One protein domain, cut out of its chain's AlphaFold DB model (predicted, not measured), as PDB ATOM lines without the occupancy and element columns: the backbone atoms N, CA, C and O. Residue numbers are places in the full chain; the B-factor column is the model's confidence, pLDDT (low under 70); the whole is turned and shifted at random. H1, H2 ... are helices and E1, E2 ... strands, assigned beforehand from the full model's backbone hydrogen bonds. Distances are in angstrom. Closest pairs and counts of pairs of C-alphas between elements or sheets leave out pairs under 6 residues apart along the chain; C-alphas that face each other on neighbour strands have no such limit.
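This is residues 72 to 96 and 167 to 241 of the 241 residues of an uncharacterized protein of Marinicaulis sp (UniProt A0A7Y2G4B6). A twisted antiparallel sheet of five strands, E3 to E7, curls round one long helix, H2. A small hairpin, E1 and E2, sits beside E7, and H1 lies away from the sheet and H2. The printed part has 100 residues, with E1 E2 H1 H2 E3 E4 E5 E6 E7 along it, a mixed class of helices and strands. It is compact, with a radius of gyration of the C-alphas of 13.9 A, yet elongated, spanning 48 by 27 by 19 A.

The large sheet holds E3, residues 188 to 191, E4, 198 to 202, E5, 205 to 216, 31.8 A long, E6, 221 to 230, 26.2 A, and E7, 235 to 240, ending at C-alpha 240 (132.382, 90.233, 100.839). H2, residues 168 to 184, is 24.0 A long and begins at C-alpha 168 (142.129, 100.765, 112.370). E1 is residues 73 to 75, E2 78 to 80, and H1 87 to 96.

E4 to E7 form a meander, each strand the antiparallel neighbour of the one before. E3 and E4 lie on one side of E5, E6 on the other. N 191 and O 213 of E3 and E5 are 2.8 A apart, N 200 and O 207 of E4 and E5 2.8 A, N 226 and O 210 of E6 and E5 2.7 A, and N 227 and O 239 of E6 and E7 2.9 A, within hydrogen-bond range. E5 bends by 60 degrees at residue 211, E6 by 54 degrees at residue 224. H2 is on the sheet; its closest C-alphas to E3 are Arg 180 and Leu 190, 5.6 A. In the hairpin E1 and E2, N 78 and O 75 are 3.4 A apart. The closest C-alphas of E2 and E7 are Ala 78 and Leu 240, 5.0 A. H1 is not on the large sheet and is apart from H2. Every O i to N i+4 pair is within hydrogen-bond range in H1 and H2.

The C-alphas farthest apart, Glu 96 and Arg 218, are 48.0 A apart. Residues 97 to 166 are cut out, with 25.3 A between C-alphas 96 and 167. Of the links printed whole, none is long. Mean pLDDT of the printed part is 75.6; residues 72 to 96 and 233 are under 70.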
ATOM      1  N   LEU A  72     141.341  83.828  93.186       37.28
ATOM      2  CA  LEU A  72     140.014  84.420  93.001       37.28
ATOM      3  C   LEU A  72     138.967  83.308  92.821       37.28
ATOM      4  O   LEU A  72     138.579  82.978  91.703       37.28
ATOM      5  N   GLY A  73     138.509  82.717  93.920       31.81
ATOM      6  CA  GLY A  73     137.344  81.835  93.931       31.81
ATOM      7  C   GLY A  73     136.080  82.637  94.222       31.81
ATOM      8  O   GLY A  73     135.980  83.239  95.285       31.81
ATOM      9  N   VAL A  74     135.118  82.651  93.293       33.66
ATOM     10  CA  VAL A  74     133.757  83.144  93.558       33.66
ATOM     11  C   VAL A  74     132.883  81.941  93.809       33.66
ATOM     12  O   VAL A  74     132.494  81.246  92.873       33.66
ATOM     13  N   ILE A  75     132.550  81.707  95.066       34.28
ATOM     14  CA  ILE A  75     131.437  80.832  95.411       34.28
ATOM     15  C   ILE A  75     130.359  81.775  95.942       34.28
ATOM     16  O   ILE A  75     130.530  82.396  96.983       34.28
ATOM     17  N   GLY A  76     129.290  81.987  95.170       25.94
ATOM     18  CA  GLY A  76     128.101  82.707  95.651       25.94
ATOM     19  C   GLY A  76     128.259  84.208  95.942       25.94
ATOM     20  O   GLY A  76     127.458  84.759  96.689       25.94
ATOM     21  N   GLY A  77     129.250  84.889  95.358       28.34
ATOM     22  CA  GLY A  77     129.452  86.334  95.544       28.34
ATOM     23  C   GLY A  77     130.415  86.722  96.671       28.34
ATOM     24  O   GLY A  77     130.664  87.911  96.856       28.34
ATOM     25  N   ALA A  78     131.023  85.748  97.349       30.41
ATOM     26  CA  ALA A  78     132.217  85.983  98.148       30.41
ATOM     27  C   ALA A  78     133.434  86.113  97.219       30.41
ATOM     28  O   ALA A  78     133.725  85.204  96.438       30.41
ATOM     29  N   ILE A  79     134.131  87.251  97.267       40.91
ATOM     30  CA  ILE A  79     135.498  87.355  96.744       40.91
ATOM     31  C   ILE A  79     136.412  86.971  97.899       40.91
ATOM     32  O   ILE A  79     136.532  87.734  98.850       40.91
ATOM     33  N   LEU A  80     137.030  85.796  97.816       38.81
ATOM     34  CA  LEU A  80     138.051  85.372  98.768       38.81
ATOM     35  C   LEU A  80     139.416  85.818  98.239       38.81
ATOM     36  O   LEU A  80     139.927  85.249  97.275       38.81
ATOM     37  N   LEU A  81     140.017  86.838  98.854       44.44
ATOM     38  CA  LEU A  81     141.440  87.123  98.660       44.44
ATOM     39  C   LEU A  81     142.198  86.414  99.781       44.44
ATOM     40  O   LEU A  81     142.292  86.920 100.894       44.44
ATOM     41  N   SER A  82     142.712  85.219  99.492       39.41
ATOM     42  CA  SER A  82     143.672  84.556 100.374       39.41
ATOM     43  C   SER A  82     145.059  84.689  99.764       39.41
ATOM     44  O   SER A  82     145.345  84.141  98.698       39.41
ATOM     45  N   GLU A  83     145.938  85.440 100.423       38.97
ATOM     46  CA  GLU A  83     147.360  85.319 100.145       38.97
ATOM     47  C   GLU A  83     147.803  83.982 100.746       38.97
ATOM     48  O   GLU A  83     147.874  83.816 101.964       38.97
ATOM     49  N   ALA A  84     148.032  82.984  99.889       34.19
ATOM     50  CA  ALA A  84     148.520  81.670 100.285       34.19
ATOM     51  C   ALA A  84     149.992  81.747 100.735       34.19
ATOM     52  O   ALA A  84     150.882  81.133 100.143       34.19
ATOM     53  N   ALA A  85     150.272  82.465 101.827       35.22
ATOM     54  CA  ALA A  85     151.301  81.995 102.738       35.22
ATOM     55  C   ALA A  85     150.890  80.562 103.093       35.22
ATOM     56  O   ALA A  85     149.754  80.342 103.518       35.22
ATOM     57  N   LYS A  86     151.753  79.592 102.760       38.72
ATOM     58  CA  LYS A  86     151.518  78.143 102.856       38.72
ATOM     59  C   LYS A  86     150.549  77.848 103.999       38.72
ATOM     60  O   LYS A  86     150.825  78.263 105.117       38.72
ATOM     61  N   ALA A  87     149.453  77.134 103.752       40.56
ATOM     62  CA  ALA A  87     148.475  76.804 104.795       40.56
ATOM     63  C   ALA A  87     149.132  76.246 106.081       40.56
ATOM     64  O   ALA A  87     148.657  76.510 107.179       40.56
ATOM     65  N   SER A  88     150.291  75.582 105.951       40.19
ATOM     66  CA  SER A  88     151.140  75.128 107.059       40.19
ATOM     67  C   SER A  88     151.724  76.242 107.946       40.19
ATOM     68  O   SER A  88     151.967  76.020 109.123       40.19
ATOM     69  N   GLU A  89     152.009  77.419 107.394       39.56
ATOM     70  CA  GLU A  89     152.576  78.580 108.089       39.56
ATOM     71  C   GLU A  89     151.474  79.392 108.783       39.56
ATOM     72  O   GLU A  89     151.669  79.824 109.915       39.56
ATOM     73  N   ARG A  90     150.279  79.480 108.172       42.53
ATOM     74  CA  ARG A  90     149.066  79.973 108.845       42.53
ATOM     75  C   ARG A  90     148.725  79.092 110.045       42.53
ATOM     76  O   ARG A  90     148.611  79.606 111.148       42.53
ATOM     77  N   ASP A  91     148.643  77.775 109.857       42.16
ATOM     78  CA  ASP A  91     148.359  76.842 110.953       42.16
ATOM     79  C   ASP A  91     149.426  76.884 112.044       42.16
ATOM     80  O   ASP A  91     149.074  76.807 113.214       42.16
ATOM     81  N   ARG A  92     150.711  77.042 111.698       45.62
ATOM     82  CA  ARG A  92     151.769  77.173 112.707       45.62
ATOM     83  C   ARG A  92     151.629  78.467 113.505       45.62
ATOM     84  O   ARG A  92     151.661  78.403 114.723       45.62
ATOM     85  N   ILE A  93     151.404  79.606 112.847       48.56
ATOM     86  CA  ILE A  93     151.235  80.895 113.532       48.56
ATOM     87  C   ILE A  93     149.955  80.901 114.377       48.56
ATOM     88  O   ILE A  93     149.992  81.364 115.509       48.56
ATOM     89  N   TYR A  94     148.836  80.360 113.882       45.34
ATOM     90  CA  TYR A  94     147.612  80.226 114.682       45.34
ATOM     91  C   TYR A  94     147.805  79.254 115.852       45.34
ATOM     92  O   TYR A  94     147.349  79.553 116.950       45.34
ATOM     93  N   ARG A  95     148.490  78.121 115.651       43.00
ATOM     94  CA  ARG A  95     148.736  77.123 116.700       43.00
ATOM     95  C   ARG A  95     149.687  77.645 117.775       43.00
ATOM     96  O   ARG A  95     149.295  77.642 118.930       43.00
ATOM     97  N   GLU A  96     150.851  78.179 117.404       43.91
ATOM     98  CA  GLU A  96     151.805  78.798 118.344       43.91
ATOM     99  C   GLU A  96     151.135  79.948 119.122       43.91
ATOM    100  O   GLU A  96     151.260  80.042 120.336       43.91
ATOM    101  N   SER A 167     146.736 102.444 112.900       87.12
ATOM    102  CA  SER A 167     145.333 102.687 113.259       87.12
ATOM    103  C   SER A 167     144.354 101.805 112.468       87.12
ATOM    104  O   SER A 167     144.654 101.303 111.383       87.12
ATOM    105  N   ALA A 168     143.154 101.590 113.015       87.81
ATOM    106  CA  ALA A 168     142.129 100.765 112.370       87.81
ATOM    107  C   ALA A 168     141.677 101.343 111.016       87.81
ATOM    108  O   ALA A 168     141.504 100.600 110.056       87.81
ATOM    109  N   ALA A 169     141.532 102.667 110.908       88.44
ATOM    110  CA  ALA A 169     141.155 103.339 109.659       88.44
ATOM    111  C   ALA A 169     142.183 103.094 108.542       88.44
ATOM    112  O   ALA A 169     141.858 102.849 107.385       88.44
ATOM    113  N   GLU A 170     143.443 103.109 108.926       88.12
ATOM    114  CA  GLU A 170     144.615 102.854 108.108       88.12
ATOM    115  C   GLU A 170     144.643 101.396 107.600       88.12
ATOM    116  O   GLU A 170     144.718 101.147 106.392       88.12
ATOM    117  N   ALA A 171     144.433 100.420 108.492       89.31
ATOM    118  CA  ALA A 171     144.280  99.010 108.115       89.31
ATOM    119  C   ALA A 171     143.074  98.807 107.183       89.31
ATOM    120  O   ALA A 171     143.147  98.085 106.185       89.31
ATOM    121  N   PHE A 172     141.975  99.509 107.449       91.81
ATOM    122  CA  PHE A 172     140.776  99.479 106.625       91.81
ATOM    123  C   PHE A 172     140.995 100.077 105.224       91.81
ATOM    124  O   PHE A 172     140.479  99.559 104.227       91.81
ATOM    125  N   GLN A 173     141.808 101.127 105.094       90.62
ATOM    126  CA  GLN A 173     142.192 101.677 103.792       90.62
ATOM    127  C   GLN A 173     142.972 100.661 102.951       90.62
ATOM    128  O   GLN A 173     142.725 100.550 101.744       90.62
ATOM    129  N   ALA A 174     143.854  99.869 103.567       88.00
ATOM    130  CA  ALA A 174     144.521  98.771 102.873       88.00
ATOM    131  C   ALA A 174     143.497  97.746 102.354       88.00
ATOM    132  O   ALA A 174     143.494  97.426 101.161       88.00
ATOM    133  N   CYS A 175     142.555  97.315 103.200       88.38
ATOM    134  CA  CYS A 175     141.473  96.402 102.816       88.38
ATOM    135  C   CYS A 175     140.655  96.921 101.625       88.38
ATOM    136  O   CYS A 175     140.482  96.222 100.624       88.38
ATOM    137  N   THR A 176     140.188  98.170 101.692       91.94
ATOM    138  CA  THR A 176     139.368  98.770 100.625       91.94
ATOM    139  C   THR A 176     140.152  98.967  99.330       91.94
ATOM    140  O   THR A 176     139.581  98.834  98.247       91.94
ATOM    141  N   LYS A 177     141.464  99.231  99.395       89.06
ATOM    142  CA  LYS A 177     142.337  99.277  98.212       89.06
ATOM    143  C   LYS A 177     142.400  97.918  97.512       89.06
ATOM    144  O   LYS A 177     142.219  97.866  96.296       89.06
ATOM    145  N   HIS A 178     142.595  96.832  98.261       85.69
ATOM    146  CA  HIS A 178     142.588  95.475  97.706       85.69
ATOM    147  C   HIS A 178     141.208  95.086  97.154       85.69
ATOM    148  O   HIS A 178     141.116  94.558  96.044       85.69
ATOM    149  N   ALA A 179     140.132  95.428  97.868       87.88
ATOM    150  CA  ALA A 179     138.760  95.205  97.420       87.88
ATOM    151  C   ALA A 179     138.459  95.930  96.095       87.88
ATOM    152  O   ALA A 179     137.939  95.324  95.157       87.88
ATOM    153  N   ARG A 180     138.848  97.211  95.981       88.56
ATOM    154  CA  ARG A 180     138.719  98.007  94.746       88.56
ATOM    155  C   ARG A 180     139.458  97.365  93.581       88.56
ATOM    156  O   ARG A 180     138.891  97.263  92.503       88.56
ATOM    157  N   GLN A 181     140.696  96.918  93.787       84.25
ATOM    158  CA  GLN A 181     141.479  96.263  92.734       84.25
ATOM    159  C   GLN A 181     140.823  94.963  92.254       84.25
ATOM    160  O   GLN A 181     140.733  94.729  91.051       84.25
ATOM    161  N   ALA A 182     140.322  94.139  93.180       84.25
ATOM    162  CA  ALA A 182     139.646  92.888  92.842       84.25
ATOM    163  C   ALA A 182     138.323  93.113  92.087       84.25
ATOM    164  O   ALA A 182     138.000  92.361  91.167       84.25
ATOM    165  N   LEU A 183     137.569  94.152  92.453       84.69
ATOM    166  CA  LEU A 183     136.298  94.506  91.816       84.69
ATOM    167  C   LEU A 183     136.472  95.232  90.478       84.69
ATOM    168  O   LEU A 183     135.701  94.980  89.552       84.69
ATOM    169  N   ALA A 184     137.517  96.049  90.340       82.38
ATOM    170  CA  ALA A 184     137.846  96.731  89.091       82.38
ATOM    171  C   ALA A 184     138.137  95.743  87.951       82.38
ATOM    172  O   ALA A 184     137.786  96.012  86.809       82.38
ATOM    173  N   ALA A 185     138.683  94.557  88.254       82.69
ATOM    174  CA  ALA A 185     138.861  93.475  87.278       82.69
ATOM    175  C   ALA A 185     137.535  92.918  86.707       82.69
ATOM    176  O   ALA A 185     137.554  92.069  85.818       82.69
ATOM    177  N   ARG A 186     136.389  93.355  87.243       83.06
ATOM    178  CA  ARG A 186     135.028  92.974  86.837       83.06
ATOM    179  C   ARG A 186     134.141  94.182  86.545       83.06
ATOM    180  O   ARG A 186     132.923  94.073  86.637       83.06
ATOM    181  N   ASP A 187     134.750  95.329  86.259       90.56
ATOM    182  CA  ASP A 187     134.065  96.589  85.956       90.56
ATOM    183  C   ASP A 187     133.209  97.156  87.105       90.56
ATOM    184  O   ASP A 187     132.371  98.031  86.879       90.56
ATOM    185  N   PHE A 188     133.418  96.698  88.344       91.12
ATOM    186  CA  PHE A 188     132.750  97.246  89.525       91.12
ATOM    187  C   PHE A 188     133.600  98.327  90.198       91.12
ATOM    188  O   PHE A 188     134.789  98.143  90.467       91.12
ATOM    189  N   ILE A 189     132.955  99.437  90.547       91.75
ATOM    190  CA  ILE A 189     133.498 100.515  91.370       91.75
ATOM    191  C   ILE A 189     132.975 100.323  92.792       91.75
ATOM    192  O   ILE A 189     131.767 100.276  93.014       91.75
ATOM    193  N   LEU A 190     133.889 100.209  93.758       91.62
ATOM    194  CA  LEU A 190     133.555 100.049  95.173       91.62
ATOM    195  C   LEU A 190     133.459 101.406  95.880       91.62
ATOM    196  O   LEU A 190     134.449 102.142  95.970       91.62
ATOM    197  N   ALA A 191     132.301 101.669  96.472       94.25
ATOM    198  CA  ALA A 191     132.075 102.685  97.485       94.25
ATOM    199  C   ALA A 191     132.111 102.032  98.878       94.25
ATOM    200  O   ALA A 191     131.330 101.134  99.188       94.25
ATOM    201  N   ALA A 192     133.035 102.493  99.714       92.56
ATOM    202  CA  ALA A 192     133.202 102.054 101.095       92.56
ATOM    203  C   ALA A 192     133.223 103.291 102.007       92.56
ATOM    204  O   ALA A 192     133.604 104.367 101.527       92.56
ATOM    205  N   PRO A 193     132.828 103.165 103.286       91.69
ATOM    206  CA  PRO A 193     132.956 104.254 104.249       91.69
ATOM    207  C   PRO A 193     134.428 104.653 104.454       91.69
ATOM    208  O   PRO A 193     135.344 103.936 104.049       91.69
ATOM    209  N   ALA A 194     134.660 105.819 105.060       87.62
ATOM    210  CA  ALA A 194     136.013 106.280 105.384       87.62
ATOM    211  C   ALA A 194     136.661 105.444 106.503       87.62
ATOM    212  O   ALA A 194     137.877 105.261 106.514       87.62
ATOM    213  N   GLU A 195     135.835 104.911 107.404       91.69
ATOM    214  CA  GLU A 195     136.225 104.130 108.574       91.69
ATOM    215  C   GLU A 195     135.370 102.858 108.670       91.69
ATOM    216  O   GLU A 195     134.254 102.830 108.136       91.69
ATOM    217  N   PRO A 196     135.874 101.795 109.321       93.56
ATOM    218  CA  PRO A 196     135.089 100.592 109.541       93.56
ATOM    219  C   PRO A 196     133.953 100.832 110.550       93.56
ATOM    220  O   PRO A 196     134.072 101.649 111.457       93.56
ATOM    221  N   GLU A 197     132.863 100.076 110.423       93.38
ATOM    222  CA  GLU A 197     131.743 100.103 111.377       93.38
ATOM    223  C   GLU A 197     132.121  99.441 112.704       93.38
ATOM    224  O   GLU A 197     131.699  99.878 113.774       93.38
ATOM    225  N   THR A 198     132.923  98.374 112.637       94.00
ATOM    226  CA  THR A 198     133.508  97.728 113.812       94.00
ATOM    227  C   THR A 198     134.998  97.521 113.601       94.00
ATOM    228  O   THR A 198     135.438  97.227 112.489       94.00
ATOM    229  N   ALA A 199     135.777  97.676 114.670       92.94
ATOM    230  CA  ALA A 199     137.207  97.416 114.674       92.94
ATOM    231  C   ALA A 199     137.616  96.796 116.014       92.94
ATOM    232  O   ALA A 199     137.424  97.394 117.071       92.94
ATOM    233  N   GLU A 200     138.198  95.602 115.962       90.75
ATOM    234  CA  GLU A 200     138.720  94.886 117.122       90.75
ATOM    235  C   GLU A 200     140.196  94.550 116.895       90.75
ATOM    236  O   GLU A 200     140.569  93.949 115.885       90.75
ATOM    237  N   GLY A 201     141.050  94.940 117.841       86.38
ATOM    238  CA  GLY A 201     142.461  94.572 117.830       86.38
ATOM    239  C   GLY A 201     142.638  93.134 118.309       86.38
ATOM    240  O   GLY A 201     142.448  92.844 119.489       86.38
ATOM    241  N   VAL A 202     143.037  92.226 117.419       79.94
ATOM    242  CA  VAL A 202     143.227  90.805 117.735       79.94
ATOM    243  C   VAL A 202     144.612  90.354 117.289       79.94
ATOM    244  O   VAL A 202     144.901  90.228 116.105       79.94
ATOM    245  N   GLY A 203     145.489  90.076 118.260       72.25
ATOM    246  CA  GLY A 203     146.793  89.454 118.000       72.25
ATOM    247  C   GLY A 203     147.727  90.278 117.105       72.25
ATOM    248  O   GLY A 203     148.428  89.699 116.277       72.25
ATOM    249  N   GLY A 204     147.728  91.606 117.246       78.75
ATOM    250  CA  GLY A 204     148.575  92.503 116.447       78.75
ATOM    251  C   GLY A 204     147.977  92.915 115.094       78.75
ATOM    252  O   GLY A 204     148.620  93.657 114.359       78.75
ATOM    253  N   ALA A 205     146.764  92.461 114.772       85.06
ATOM    254  CA  ALA A 205     146.016  92.854 113.581       85.06
ATOM    255  C   ALA A 205     144.668  93.478 113.964       85.06
ATOM    256  O   ALA A 205     144.180  93.310 115.083       85.06
ATOM    257  N   TRP A 206     144.052  94.170 113.012       89.88
ATOM    258  CA  TRP A 206     142.689  94.669 113.117       89.88
ATOM    259  C   TRP A 206     141.730  93.725 112.410       89.88
ATOM    260  O   TRP A 206     141.889  93.454 111.220       89.88
ATOM    261  N   LYS A 207     140.711  93.264 113.135       91.56
ATOM    262  CA  LYS A 207     139.509  92.655 112.566       91.56
ATOM    263  C   LYS A 207     138.456  93.730 112.417       91.56
ATOM    264  O   LYS A 207     138.128  94.409 113.385       91.56
ATOM    265  N   MET A 208     137.968  93.909 111.202       94.50
ATOM    266  CA  MET A 208     137.114  95.030 110.850       94.50
ATOM    267  C   MET A 208     135.930  94.572 110.021       94.50
ATOM    268  O   MET A 208     136.064  93.696 109.162       94.50
ATOM    269  N   THR A 209     134.788  95.218 110.234       94.56
ATOM    270  CA  THR A 209     133.615  95.053 109.373       94.56
ATOM    271  C   THR A 209     133.105  96.391 108.878       94.56
ATOM    272  O   THR A 209     133.173  97.390 109.592       94.56
ATOM    273  N   ALA A 210     132.569  96.414 107.662       95.44
ATOM    274  CA  ALA A 210     131.856  97.569 107.131       95.44
ATOM    275  C   ALA A 210     130.893  97.162 106.022       95.44
ATOM    276  O   ALA A 210     131.196  96.265 105.241       95.44
ATOM    277  N   THR A 211     129.781  97.868 105.875       95.25
ATOM    278  CA  THR A 211     128.921  97.736 104.702       95.25
ATOM    279  C   THR A 211     129.541  98.481 103.526       95.25
ATOM    280  O   THR A 211     129.896  99.656 103.625       95.25
ATOM    281  N   VAL A 212     129.666  97.806 102.386       92.94
ATOM    282  CA  VAL A 212     130.205  98.385 101.154       92.94
ATOM    283  C   VAL A 212     129.223  98.212 100.008       92.94
ATOM    284  O   VAL A 212     128.496  97.221  99.928       92.94
ATOM    285  N   ARG A 213     129.227  99.173  99.088       94.44
ATOM    286  CA  ARG A 213     128.403  99.157  97.882       94.44
ATOM    287  C   ARG A 213     129.295  99.068  96.658       94.44
ATOM    288  O   ARG A 213     130.279  99.794  96.569       94.44
ATOM    289  N   ALA A 214     128.933  98.235  95.694       92.81
ATOM    290  CA  ALA A 214     129.580  98.236  94.393       92.81
ATOM    291  C   ALA A 214     128.574  98.500  93.279       92.81
ATOM    292  O   ALA A 214     127.409  98.113  93.381       92.81
ATOM    293  N   GLU A 215     129.040  99.155  92.222       92.19
ATOM    294  CA  GLU A 215     128.237  99.513  91.055       92.19
ATOM    295  C   GLU A 215     129.079  99.430  89.778       92.19
ATOM    296  O   GLU A 215     130.277  99.707  89.817       92.19
ATOM    297  N   ASN A 216     128.479  99.035  88.654       93.31
ATOM    298  CA  ASN A 216     129.143  99.005  87.349       93.31
ATOM    299  C   ASN A 216     128.444  99.900  86.313       93.31
ATOM    300  O   ASN A 216     127.327 100.373  86.509       93.31
ATOM    301  N   GLN A 217     129.090 100.100  85.159       90.06
ATOM    302  CA  GLN A 217     128.553 100.933  84.068       90.06
ATOM    303  C   GLN A 217     127.261 100.386  83.438       90.06
ATOM    304  O   GLN A 217     126.589 101.096  82.695       90.06
ATOM    305  N   ARG A 218     126.908  99.126  83.716       91.38
ATOM    306  CA  ARG A 218     125.676  98.486  83.230       91.38
ATOM    307  C   ARG A 218     124.479  98.763  84.145       91.38
ATOM    308  O   ARG A 218     123.383  98.297  83.854       91.38
ATOM    309  N   GLY A 219     124.683  99.510  85.233       89.75
ATOM    310  CA  GLY A 219     123.658  99.808  86.231       89.75
ATOM    311  C   GLY A 219     123.426  98.675  87.233       89.75
ATOM    312  O   GLY A 219     122.482  98.740  88.019       89.75
ATOM    313  N   GLU A 220     124.266  97.635  87.236       90.75
ATOM    314  CA  GLU A 220     124.215  96.606  88.271       90.75
ATOM    315  C   GLU A 220     124.840  97.170  89.545       90.75
ATOM    316  O   GLU A 220     125.972  97.658  89.531       90.75
ATOM    317  N   SER A 221     124.118  97.080  90.661       91.62
ATOM    318  CA  SER A 221     124.627  97.489  91.967       91.62
ATOM    319  C   SER A 221     124.223  96.507  93.055       91.62
ATOM    320  O   SER A 221     123.195  95.833  92.970       91.62
ATOM    321  N   TRP A 222     125.056  96.409  94.085       90.06
ATOM    322  CA  TRP A 222     124.787  95.597  95.265       90.06
ATOM    323  C   TRP A 222     125.435  96.211  96.505       90.06
ATOM    324  O   TRP A 222     126.384  96.987  96.408       90.06
ATOM    325  N   SER A 223     124.914  95.841  97.674       92.88
ATOM    326  CA  SER A 223     125.451  96.206  98.986       92.88
ATOM    327  C   SER A 223     125.711  94.936  99.787       92.88
ATOM    328  O   SER A 223     124.851  94.054  99.805       92.88
ATOM    329  N   ARG A 224     126.892  94.820 100.395       90.69
ATOM    330  CA  ARG A 224     127.349  93.628 101.126       90.69
ATOM    331  C   ARG A 224     128.154  94.006 102.354       90.69
ATOM    332  O   ARG A 224     128.740  95.088 102.403       90.69
ATOM    333  N   ALA A 225     128.217  93.095 103.319       91.00
ATOM    334  CA  ALA A 225     129.125  93.255 104.444       91.00
ATOM    335  C   ALA A 225     130.541  92.875 103.999       91.00
ATOM    336  O   ALA A 225     130.764  91.814 103.424       91.00
ATOM    337  N   MET A 226     131.511  93.737 104.259       92.38
ATOM    338  CA  MET A 226     132.925  93.457 104.082       92.38
ATOM    339  C   MET A 226     133.518  93.079 105.431       92.38
ATOM    340  O   MET A 226     133.461  93.878 106.365       92.38
ATOM    341  N   TYR A 227     134.106  91.892 105.516       92.00
ATOM    342  CA  TYR A 227     134.958  91.488 106.628       92.00
ATOM    343  C   TYR A 227     136.416  91.604 106.189       92.00
ATOM    344  O   TYR A 227     136.784  91.127 105.113       92.00
ATOM    345  N   CYS A 228     137.251  92.233 107.013       90.06
ATOM    346  CA  CYS A 228     138.679  92.317 106.761       90.06
ATOM    347  C   CYS A 228     139.503  92.034 108.015       90.06
ATOM    348  O   CYS A 228     139.182  92.510 109.100       90.06
ATOM    349  N   GLU A 229     140.609  91.319 107.836       88.19
ATOM    350  CA  GLU A 229     141.665  91.178 108.832       88.19
ATOM    351  C   GLU A 229     142.981  91.667 108.226       88.19
ATOM    352  O   GLU A 229     143.447  91.114 107.226       88.19
ATOM    353  N   ALA A 230     143.568  92.718 108.798       85.81
ATOM    354  CA  ALA A 230     144.775  93.344 108.262       85.81
ATOM    355  C   ALA A 230     145.668  93.933 109.361       85.81
ATOM    356  O   ALA A 230     145.189  94.330 110.423       85.81
ATOM    357  N   ASP A 231     146.966  94.010 109.085       82.56
ATOM    358  CA  ASP A 231     147.939  94.766 109.875       82.56
ATOM    359  C   ASP A 231     148.647  95.830 109.017       82.56
ATOM    360  O   ASP A 231     148.287  96.063 107.864       82.56
ATOM    361  N   GLU A 232     149.665  96.481 109.586       72.00
ATOM    362  CA  GLU A 232     150.465  97.525 108.928       72.00
ATOM    363  C   GLU A 232     151.095  97.074 107.595       72.00
ATOM    364  O   GLU A 232     151.407  97.890 106.729       72.00
ATOM    365  N   ARG A 233     151.314  95.769 107.408       67.94
ATOM    366  CA  ARG A 233     152.089  95.231 106.287       67.94
ATOM    367  C   ARG A 233     151.244  94.434 105.308       67.94
ATOM    368  O   ARG A 233     151.679  94.283 104.163       67.94
ATOM    369  N   ARG A 234     150.126  93.836 105.742       77.25
ATOM    370  CA  ARG A 234     149.411  92.801 104.975       77.25
ATOM    371  C   ARG A 234     147.915  92.757 105.273       77.25
ATOM    372  O   ARG A 234     147.475  92.982 106.394       77.25
ATOM    373  N   VAL A 235     147.147  92.355 104.258       83.25
ATOM    374  CA  VAL A 235     145.749  91.927 104.398       83.25
ATOM    375  C   VAL A 235     145.725  90.402 104.461       83.25
ATOM    376  O   VAL A 235     146.086  89.731 103.497       83.25
ATOM    377  N   TYR A 236     145.323  89.858 105.605       78.38
ATOM    378  CA  TYR A 236     145.266  88.419 105.867       78.38
ATOM    379  C   TYR A 236     143.995  87.779 105.324       78.38
ATOM    380  O   TYR A 236     144.023  86.654 104.823       78.38
ATOM    381  N   LEU A 237     142.885  88.499 105.453       81.25
ATOM    382  CA  LEU A 237     141.574  88.045 105.030       81.25
ATOM    383  C   LEU A 237     140.774  89.235 104.521       81.25
ATOM    384  O   LEU A 237     140.742  90.286 105.154       81.25
ATOM    385  N   LEU A 238     140.116  89.045 103.386       85.25
ATOM    386  CA  LEU A 238     139.122  89.965 102.867       85.25
ATOM    387  C   LEU A 238     137.976  89.143 102.288       85.25
ATOM    388  O   LEU A 238     138.200  88.333 101.385       85.25
ATOM    389  N   GLU A 239     136.772  89.380 102.796       80.31
ATOM    390  CA  GLU A 239     135.552  88.706 102.362       80.31
ATOM    391  C   GLU A 239     134.421  89.716 102.156       80.31
ATOM    392  O   GLU A 239     134.286  90.682 102.906       80.31
ATOM    393  N   LEU A 240     133.601  89.477 101.132       82.50
ATOM    394  CA  LEU A 240     132.382  90.233 100.839       82.50
ATOM    395  C   LEU A 240     131.188  89.287 100.956       82.50
ATOM    396  O   LEU A 240     130.979  88.445 100.081       82.50
ATOM    397  N   ILE A 241     130.442  89.424 102.044       77.56
ATOM    398  CA  ILE A 241     129.315  88.571 102.428       77.56
ATOM    399  C   ILE A 241     128.042  89.148 101.808       77.56
ATOM    400  O   ILE A 241     127.641  90.269 102.200       77.56
TER     401      ILE A 241